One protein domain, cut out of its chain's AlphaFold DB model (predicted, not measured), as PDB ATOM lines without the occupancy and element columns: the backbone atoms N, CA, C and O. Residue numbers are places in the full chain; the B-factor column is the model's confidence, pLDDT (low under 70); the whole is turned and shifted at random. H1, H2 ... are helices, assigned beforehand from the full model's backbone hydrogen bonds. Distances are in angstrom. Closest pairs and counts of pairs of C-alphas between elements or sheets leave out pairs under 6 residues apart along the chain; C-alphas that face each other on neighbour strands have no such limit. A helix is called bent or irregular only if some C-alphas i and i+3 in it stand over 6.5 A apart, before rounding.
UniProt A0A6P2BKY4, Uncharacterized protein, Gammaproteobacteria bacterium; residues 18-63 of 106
ATOM      1  N   SER A  18     -29.961  18.941  15.293       72.06
ATOM      2  CA  SER A  18     -28.995  18.216  14.477       72.06
ATOM      3  C   SER A  18     -28.282  17.143  15.317       72.06
ATOM      4  O   SER A  18     -28.037  17.353  16.511       72.06
ATOM      5  N   PRO A  19     -27.889  15.998  14.727       73.06
ATOM      6  CA  PRO A  19     -27.201  14.931  15.461       73.06
ATOM      7  C   PRO A  19     -25.962  15.420  16.224       73.06
ATOM      8  O   PRO A  19     -25.684  14.976  17.336       73.06
ATOM      9  N   SER A  20     -25.246  16.401  15.667       74.25
ATOM     10  CA  SER A  20     -24.106  17.036  16.331       74.25
ATOM     11  C   SER A  20     -24.513  17.942  17.500       74.25
ATOM     12  O   SER A  20     -23.781  18.016  18.485       74.25
ATOM     13  N   ALA A  21     -25.674  18.605  17.448       76.94
ATOM     14  CA  ALA A  21     -26.216  19.369  18.574       76.94
ATOM     15  C   ALA A  21     -26.616  18.460  19.745       76.94
ATOM     16  O   ALA A  21     -26.355  18.805  20.895       76.94
ATOM     17  N   ILE A  22     -27.167  17.282  19.444       74.31
ATOM     18  CA  ILE A  22     -27.447  16.238  20.435       74.31
ATOM     19  C   ILE A  22     -26.147  15.743  21.085       74.31
ATOM     20  O   ILE A  22     -26.037  15.737  22.309       74.31
ATOM     21  N   LEU A  23     -25.140  15.388  20.280       75.38
ATOM     22  CA  LEU A  23     -23.854  14.888  20.781       75.38
ATOM     23  C   LEU A  23     -23.131  15.916  21.658       75.38
ATOM     24  O   LEU A  23     -22.626  15.570  22.722       75.38
ATOM     25  N   ARG A  24     -23.129  17.194  21.257       76.06
ATOM     26  CA  ARG A  24     -22.563  18.281  22.072       76.06
ATOM     27  C   ARG A  24     -23.288  18.445  23.406       76.06
ATOM     28  O   ARG A  24     -22.626  18.703  24.404       76.06
ATOM     29  N   GLY A  25     -24.608  18.256  23.429       76.19
ATOM     30  CA  GLY A  25     -25.414  18.267  24.654       76.19
ATOM     31  C   GLY A  25     -25.058  17.152  25.642       76.19
ATOM     32  O   GLY A  25     -25.219  17.340  26.842       76.19
ATOM     33  N   CYS A  26     -24.536  16.020  25.158       70.50
ATOM     34  CA  CYS A  26     -24.071  14.924  26.013       70.50
ATOM     35  C   CYS A  26     -22.621  15.088  26.503       70.50
ATOM     36  O   CYS A  26     -22.259  14.479  27.505       70.50
ATOM     37  N   VAL A  27     -21.781  15.852  25.791       73.31
ATOM     38  CA  VAL A  27     -20.327  15.936  26.047       73.31
ATOM     39  C   VAL A  27     -19.918  17.233  26.754       73.31
ATOM     40  O   VAL A  27     -18.956  17.225  27.519       73.31
ATOM     41  N   LEU A  28     -20.619  18.351  26.525       77.56
ATOM     42  CA  LEU A  28     -20.286  19.645  27.128       77.56
ATOM     43  C   LEU A  28     -21.242  20.008  28.280       77.56
ATOM     44  O   LEU A  28     -22.456  19.931  28.100       77.56
ATOM     45  N   PRO A  29     -20.731  20.527  29.417       66.62
ATOM     46  CA  PRO A  29     -21.558  20.944  30.556       66.62
ATOM     47  C   PRO A  29     -22.423  22.189  30.279       66.62
ATOM     48  O   PRO A  29     -23.376  22.442  31.007       66.62
ATOM     49  N   SER A  30     -22.117  22.961  29.230       72.56
ATOM     50  CA  SER A  30     -22.908  24.114  28.762       72.56
ATOM     51  C   SER A  30     -23.871  23.775  27.613       72.56
ATOM     52  O   SER A  30     -24.553  24.657  27.088       72.56
ATOM     53  N   GLY A  31     -23.920  22.508  27.189       67.88
ATOM     54  CA  GLY A  31     -24.803  22.045  26.127       67.88
ATOM     55  C   GLY A  31     -26.247  21.886  26.606       67.88
ATOM     56  O   GLY A  31     -26.514  21.488  27.738       67.88
ATOM     57  N   ARG A  32     -27.213  22.177  25.730       69.00
ATOM     58  CA  ARG A  32     -28.637  21.961  26.023       69.00
ATOM     59  C   ARG A  32     -28.893  20.459  26.192       69.00
ATOM     60  O   ARG A  32     -28.671  19.685  25.264       69.00
ATOM     61  N   CYS A  33     -29.349  20.059  27.378       64.06
ATOM     62  CA  CYS A  33     -29.628  18.662  27.689       64.06
ATOM     63  C   CYS A  33     -30.962  18.254  27.051       64.06
ATOM     64  O   CYS A  33     -32.042  18.616  27.526       64.06
ATOM     65  N   TYR A  34     -30.889  17.536  25.932       70.38
ATOM     66  CA  TYR A  34     -32.065  16.961  25.290       70.38
ATOM     67  C   TYR A  34     -32.514  15.734  26.087       70.38
ATOM     68  O   TYR A  34     -31.701  14.866  26.404       70.38
ATOM     69  N   ARG A  35     -33.814  15.643  26.405       63.78
ATOM     70  CA  ARG A  35     -34.400  14.458  27.051       63.78
ATOM     71  C   ARG A  35     -34.423  13.293  26.068       63.78
ATOM     72  O   ARG A  35     -35.430  13.033  25.416       63.78
ATOM     73  N   LEU A  36     -33.287  12.623  25.945       67.81
ATOM     74  CA  LEU A  36     -33.116  11.459  25.094       67.81
ATOM     75  C   LEU A  36     -33.139  10.185  25.943       67.81
ATOM     76  O   LEU A  36     -32.641  10.184  27.072       67.81
ATOM     77  N   PRO A  37     -33.687   9.085  25.406       69.81
ATOM     78  CA  PRO A  37     -33.392   7.747  25.898       69.81
ATOM     79  C   PRO A  37     -31.880   7.553  26.091       69.81
ATOM     80  O   PRO A  37     -31.086   8.056  25.296       69.81
ATOM     81  N   GLY A  38     -31.481   6.816  27.133       73.38
ATOM     82  CA  GLY A  38     -30.066   6.589  27.447       73.38
ATOM     83  C   GLY A  38     -29.275   5.994  26.272       73.38
ATOM     84  O   GLY A  38     -29.841   5.343  25.392       73.38
ATOM     85  N   ALA A  39     -27.950   6.184  26.269       74.38
ATOM     86  CA  ALA A  39     -27.079   5.804  25.148       74.38
ATOM     87  C   ALA A  39     -27.245   4.336  24.705       74.38
ATOM     88  O   ALA A  39     -27.337   4.054  23.512       74.38
ATOM     89  N   ALA A  40     -27.378   3.405  25.658       71.75
ATOM     90  CA  ALA A  40     -27.625   1.991  25.367       71.75
ATOM     91  C   ALA A  40     -28.962   1.754  24.640       71.75
ATOM     92  O   ALA A  40     -29.029   0.955  23.708       71.75
ATOM     93  N   THR A  41     -30.022   2.480  25.014       74.88
ATOM     94  CA  THR A  41     -31.323   2.410  24.333       74.88
ATOM     95  C   THR A  41     -31.227   2.926  22.901       74.88
ATOM     96  O   THR A  41     -31.816   2.331  22.005       74.88
ATOM     97  N   MET A  42     -30.462   3.994  22.666       76.94
ATOM     98  CA  MET A  42     -30.249   4.545  21.323       76.94
ATOM     99  C   MET A  42     -29.482   3.588  20.410       76.94
ATOM    100  O   MET A  42     -29.926   3.339  19.290       76.94
ATOM    101  N   ILE A  43     -28.381   3.007  20.898       80.50
ATOM    102  CA  ILE A  43     -27.621   1.989  20.158       80.50
ATOM    103  C   ILE A  43     -28.537   0.820  19.797       80.50
ATOM    104  O   ILE A  43     -28.616   0.434  18.635       80.50
ATOM    105  N   LEU A  44     -29.301   0.316  20.768       79.31
ATOM    106  CA  LEU A  44     -30.207  -0.806  20.556       79.31
ATOM    107  C   LEU A  44     -31.306  -0.491  19.530       79.31
ATOM    108  O   LEU A  44     -31.590  -1.319  18.667       79.31
ATOM    109  N   LYS A  45     -31.890   0.714  19.566       78.38
ATOM    110  CA  LYS A  45     -32.880   1.155  18.571       78.38
ATOM    111  C   LYS A  45     -32.278   1.334  17.179       78.38
ATOM    112  O   LYS A  45     -32.927   0.986  16.195       78.38
ATOM    113  N   ALA A  46     -31.040   1.813  17.077       78.94
ATOM    114  CA  ALA A  46     -30.324   1.877  15.806       78.94
ATOM    115  C   ALA A  46     -30.043   0.473  15.243       78.94
ATOM    116  O   ALA A  46     -30.229   0.236  14.049       78.94
ATOM    117  N   THR A  47     -29.673  -0.484  16.098       80.31
ATOM    118  CA  THR A  47     -29.508  -1.889  15.702       80.31
ATOM    119  C   THR A  47     -30.834  -2.519  15.275       80.31
ATOM    120  O   THR A  47     -30.876  -3.192  14.249       80.31
ATOM    121  N   GLU A  48     -31.926  -2.263  16.006       80.19
ATOM    122  CA  GLU A  48     -33.282  -2.690  15.635       80.19
ATOM    123  C   GLU A  48     -33.644  -2.177  14.232       80.19
ATOM    124  O   GLU A  48     -34.100  -2.937  13.381       80.19
ATOM    125  N   LEU A  49     -33.376  -0.899  13.948       78.94
ATOM    126  CA  LEU A  49     -33.598  -0.313  12.624       78.94
ATOM    127  C   LEU A  49     -32.757  -0.991  11.533       78.94
ATOM    128  O   LEU A  49     -33.275  -1.246  10.446       78.94
ATOM    129  N   GLY A  50     -31.498  -1.329  11.822       75.81
ATOM    130  CA  GLY A  50     -30.613  -2.025  10.884       75.81
ATOM    131  C   GLY A  50     -31.085  -3.435  10.516       75.81
ATOM    132  O   GLY A  50     -30.863  -3.890   9.394       75.81
ATOM    133  N   THR A  51     -31.786  -4.128  11.417       77.00
ATOM    134  CA  THR A  51     -32.264  -5.501  11.187       77.00
ATOM    135  C   THR A  51     -33.687  -5.572  10.630       77.00
ATOM    136  O   THR A  51     -34.071  -6.614  10.091       77.00
ATOM    137  N   ARG A  52     -34.454  -4.469  10.653       77.50
ATOM    138  CA  ARG A  52     -35.850  -4.424  10.170       77.50
ATOM    139  C   ARG A  52     -36.036  -4.942   8.752       77.50
ATOM    140  O   ARG A  52     -36.990  -5.672   8.505       77.50
ATOM    141  N   ARG A  53     -35.142  -4.600   7.820       77.69
ATOM    142  CA  ARG A  53     -35.271  -5.036   6.419       77.69
ATOM    143  C   ARG A  53     -35.239  -6.560   6.294       77.69
ATOM    144  O   ARG A  53     -36.101  -7.138   5.643       77.69
ATOM    145  N   ARG A  54     -34.305  -7.208   6.993       76.81
ATOM    146  CA  ARG A  54     -34.200  -8.672   7.039       76.81
ATOM    147  C   ARG A  54     -35.420  -9.304   7.715       76.81
ATOM    148  O   ARG A  54     -35.899 -10.336   7.259       76.81
ATOM    149  N   VAL A  55     -35.948  -8.682   8.770       79.00
ATOM    150  CA  VAL A  55     -37.175  -9.150   9.438       79.00
ATOM    151  C   VAL A  55     -38.380  -9.092   8.495       79.00
ATOM    152  O   VAL A  55     -39.150 -10.044   8.450       79.00
ATOM    153  N   MET A  56     -38.521  -8.028   7.698       77.38
ATOM    154  CA  MET A  56     -39.606  -7.902   6.714       77.38
ATOM    155  C   MET A  56     -39.516  -8.957   5.602       77.38
ATOM    156  O   MET A  56     -40.532  -9.523   5.210       77.38
ATOM    157  N   GLU A  57     -38.309  -9.263   5.122       83.44
ATOM    158  CA  GLU A  57     -38.097 -10.319   4.121       83.44
ATOM    159  C   GLU A  57     -38.473 -11.709   4.652       83.44
ATOM    160  O   GLU A  57     -39.085 -12.501   3.935       83.44
ATOM    161  N   LEU A  58     -38.141 -12.003   5.914       81.12
ATOM    162  CA  LEU A  58     -38.542 -13.247   6.574       81.12
ATOM    163  C   LEU A  58     -40.054 -13.292   6.817       81.12
ATOM    164  O   LEU A  58     -40.686 -14.314   6.562       81.12
ATOM    165  N   ALA A  59     -40.639 -12.173   7.244       81.25
ATOM    166  CA  ALA A  59     -42.072 -12.036   7.456       81.25
ATOM    167  C   ALA A  59     -42.878 -12.289   6.172       81.25
ATOM    168  O   ALA A  59     -43.904 -12.960   6.218       81.25
ATOM    169  N   ALA A  60     -42.386 -11.827   5.016       83.62
ATOM    170  CA  ALA A  60     -43.030 -12.050   3.721       83.62
ATOM    171  C   ALA A  60     -43.077 -13.529   3.294       83.62
ATOM    172  O   ALA A  60     -43.874 -13.892   2.432       83.62
ATOM    173  N   ARG A  61     -42.223 -14.383   3.873       85.50
ATOM    174  CA  ARG A  61     -42.147 -15.820   3.570       85.50
ATOM    175  C   ARG A  61     -42.812 -16.701   4.629       85.50
ATOM    176  O   ARG A  61     -42.802 -17.918   4.478       85.50
ATOM    177  N   ALA A  62     -43.332 -16.120   5.706       83.06
ATOM    178  CA  ALA A  62     -43.902 -16.878   6.810       83.06
ATOM    179  C   ALA A  62     -45.361 -17.285   6.534       83.06
ATOM    180  O   ALA A  62     -46.167 -16.466   6.096       83.06
ATOM    181  N   ASP A  63     -45.723 -18.527   6.872       82.94
ATOM    182  CA  ASP A  63     -47.116 -19.012   6.819       82.94
ATOM    183  C   ASP A  63     -48.011 -18.374   7.895       82.94
ATOM    184  O   ASP A  63     -49.238 -18.326   7.766       82.94
TER     185      ASP A  63
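AT A GLANCE: This is residues 18 to 63 of the 106 residues of an uncharacterized protein of Gammaproteobacteria bacterium (UniProt A0A6P2BKY4). A long helix, H2, makes much of the length of an extended, rod-like outline, and residues 46 to 63, of which 46 to 59 belong to H2, stick out as a free arm. At the other end a short helix, H1, and a looping link, residues 28 to 38, make a small, open head, with no contact between the two helices. The printed part has 46 residues with two named helices, H1 then H2 along the chain, and no named strand; its class is all helix. It is extended, with a radius of gyration of the C-alphas of 16.2 A, and the C-alphas span 54 by 17 by 12 A.

HOW THE PARTS SIT: The longest helix is H2, residues 39 to 59, which has a kink of 45 degrees near residue 53. It is irregular, with C-alphas 50 and 53 7.1 A apart. H1, residues 19 to 27, is apart from H2, with no C-alpha of the one within 8 A of the other. In H1 every O i to N i+4 pair is within hydrogen-bond range; in H2 15 of 17 are. Residues 46 to 63, of which 46 to 59 belong to H2, stand free.

IN THESE COORDINATES: H2 runs 29.3 A from C-alpha 39 at (-27.079, 5.804, 25.148) to C-alpha 59 at (-42.072, -12.036, 7.456). H1 begins with C-alpha 19 at (-27.201, 14.931, 15.461) and measures 12.7 A from first to last C-alpha.

THE WHOLE: The two C-alphas farthest apart, those of Ser 30 and Asp 63, are 54.1 A apart. The printed part has no cut. The link from H1 to H2, 11 residues, is long. The mean pLDDT of the printed part is 75.7, and residue 29, residues 31 to 33 and residues 35 to 37 are under 70.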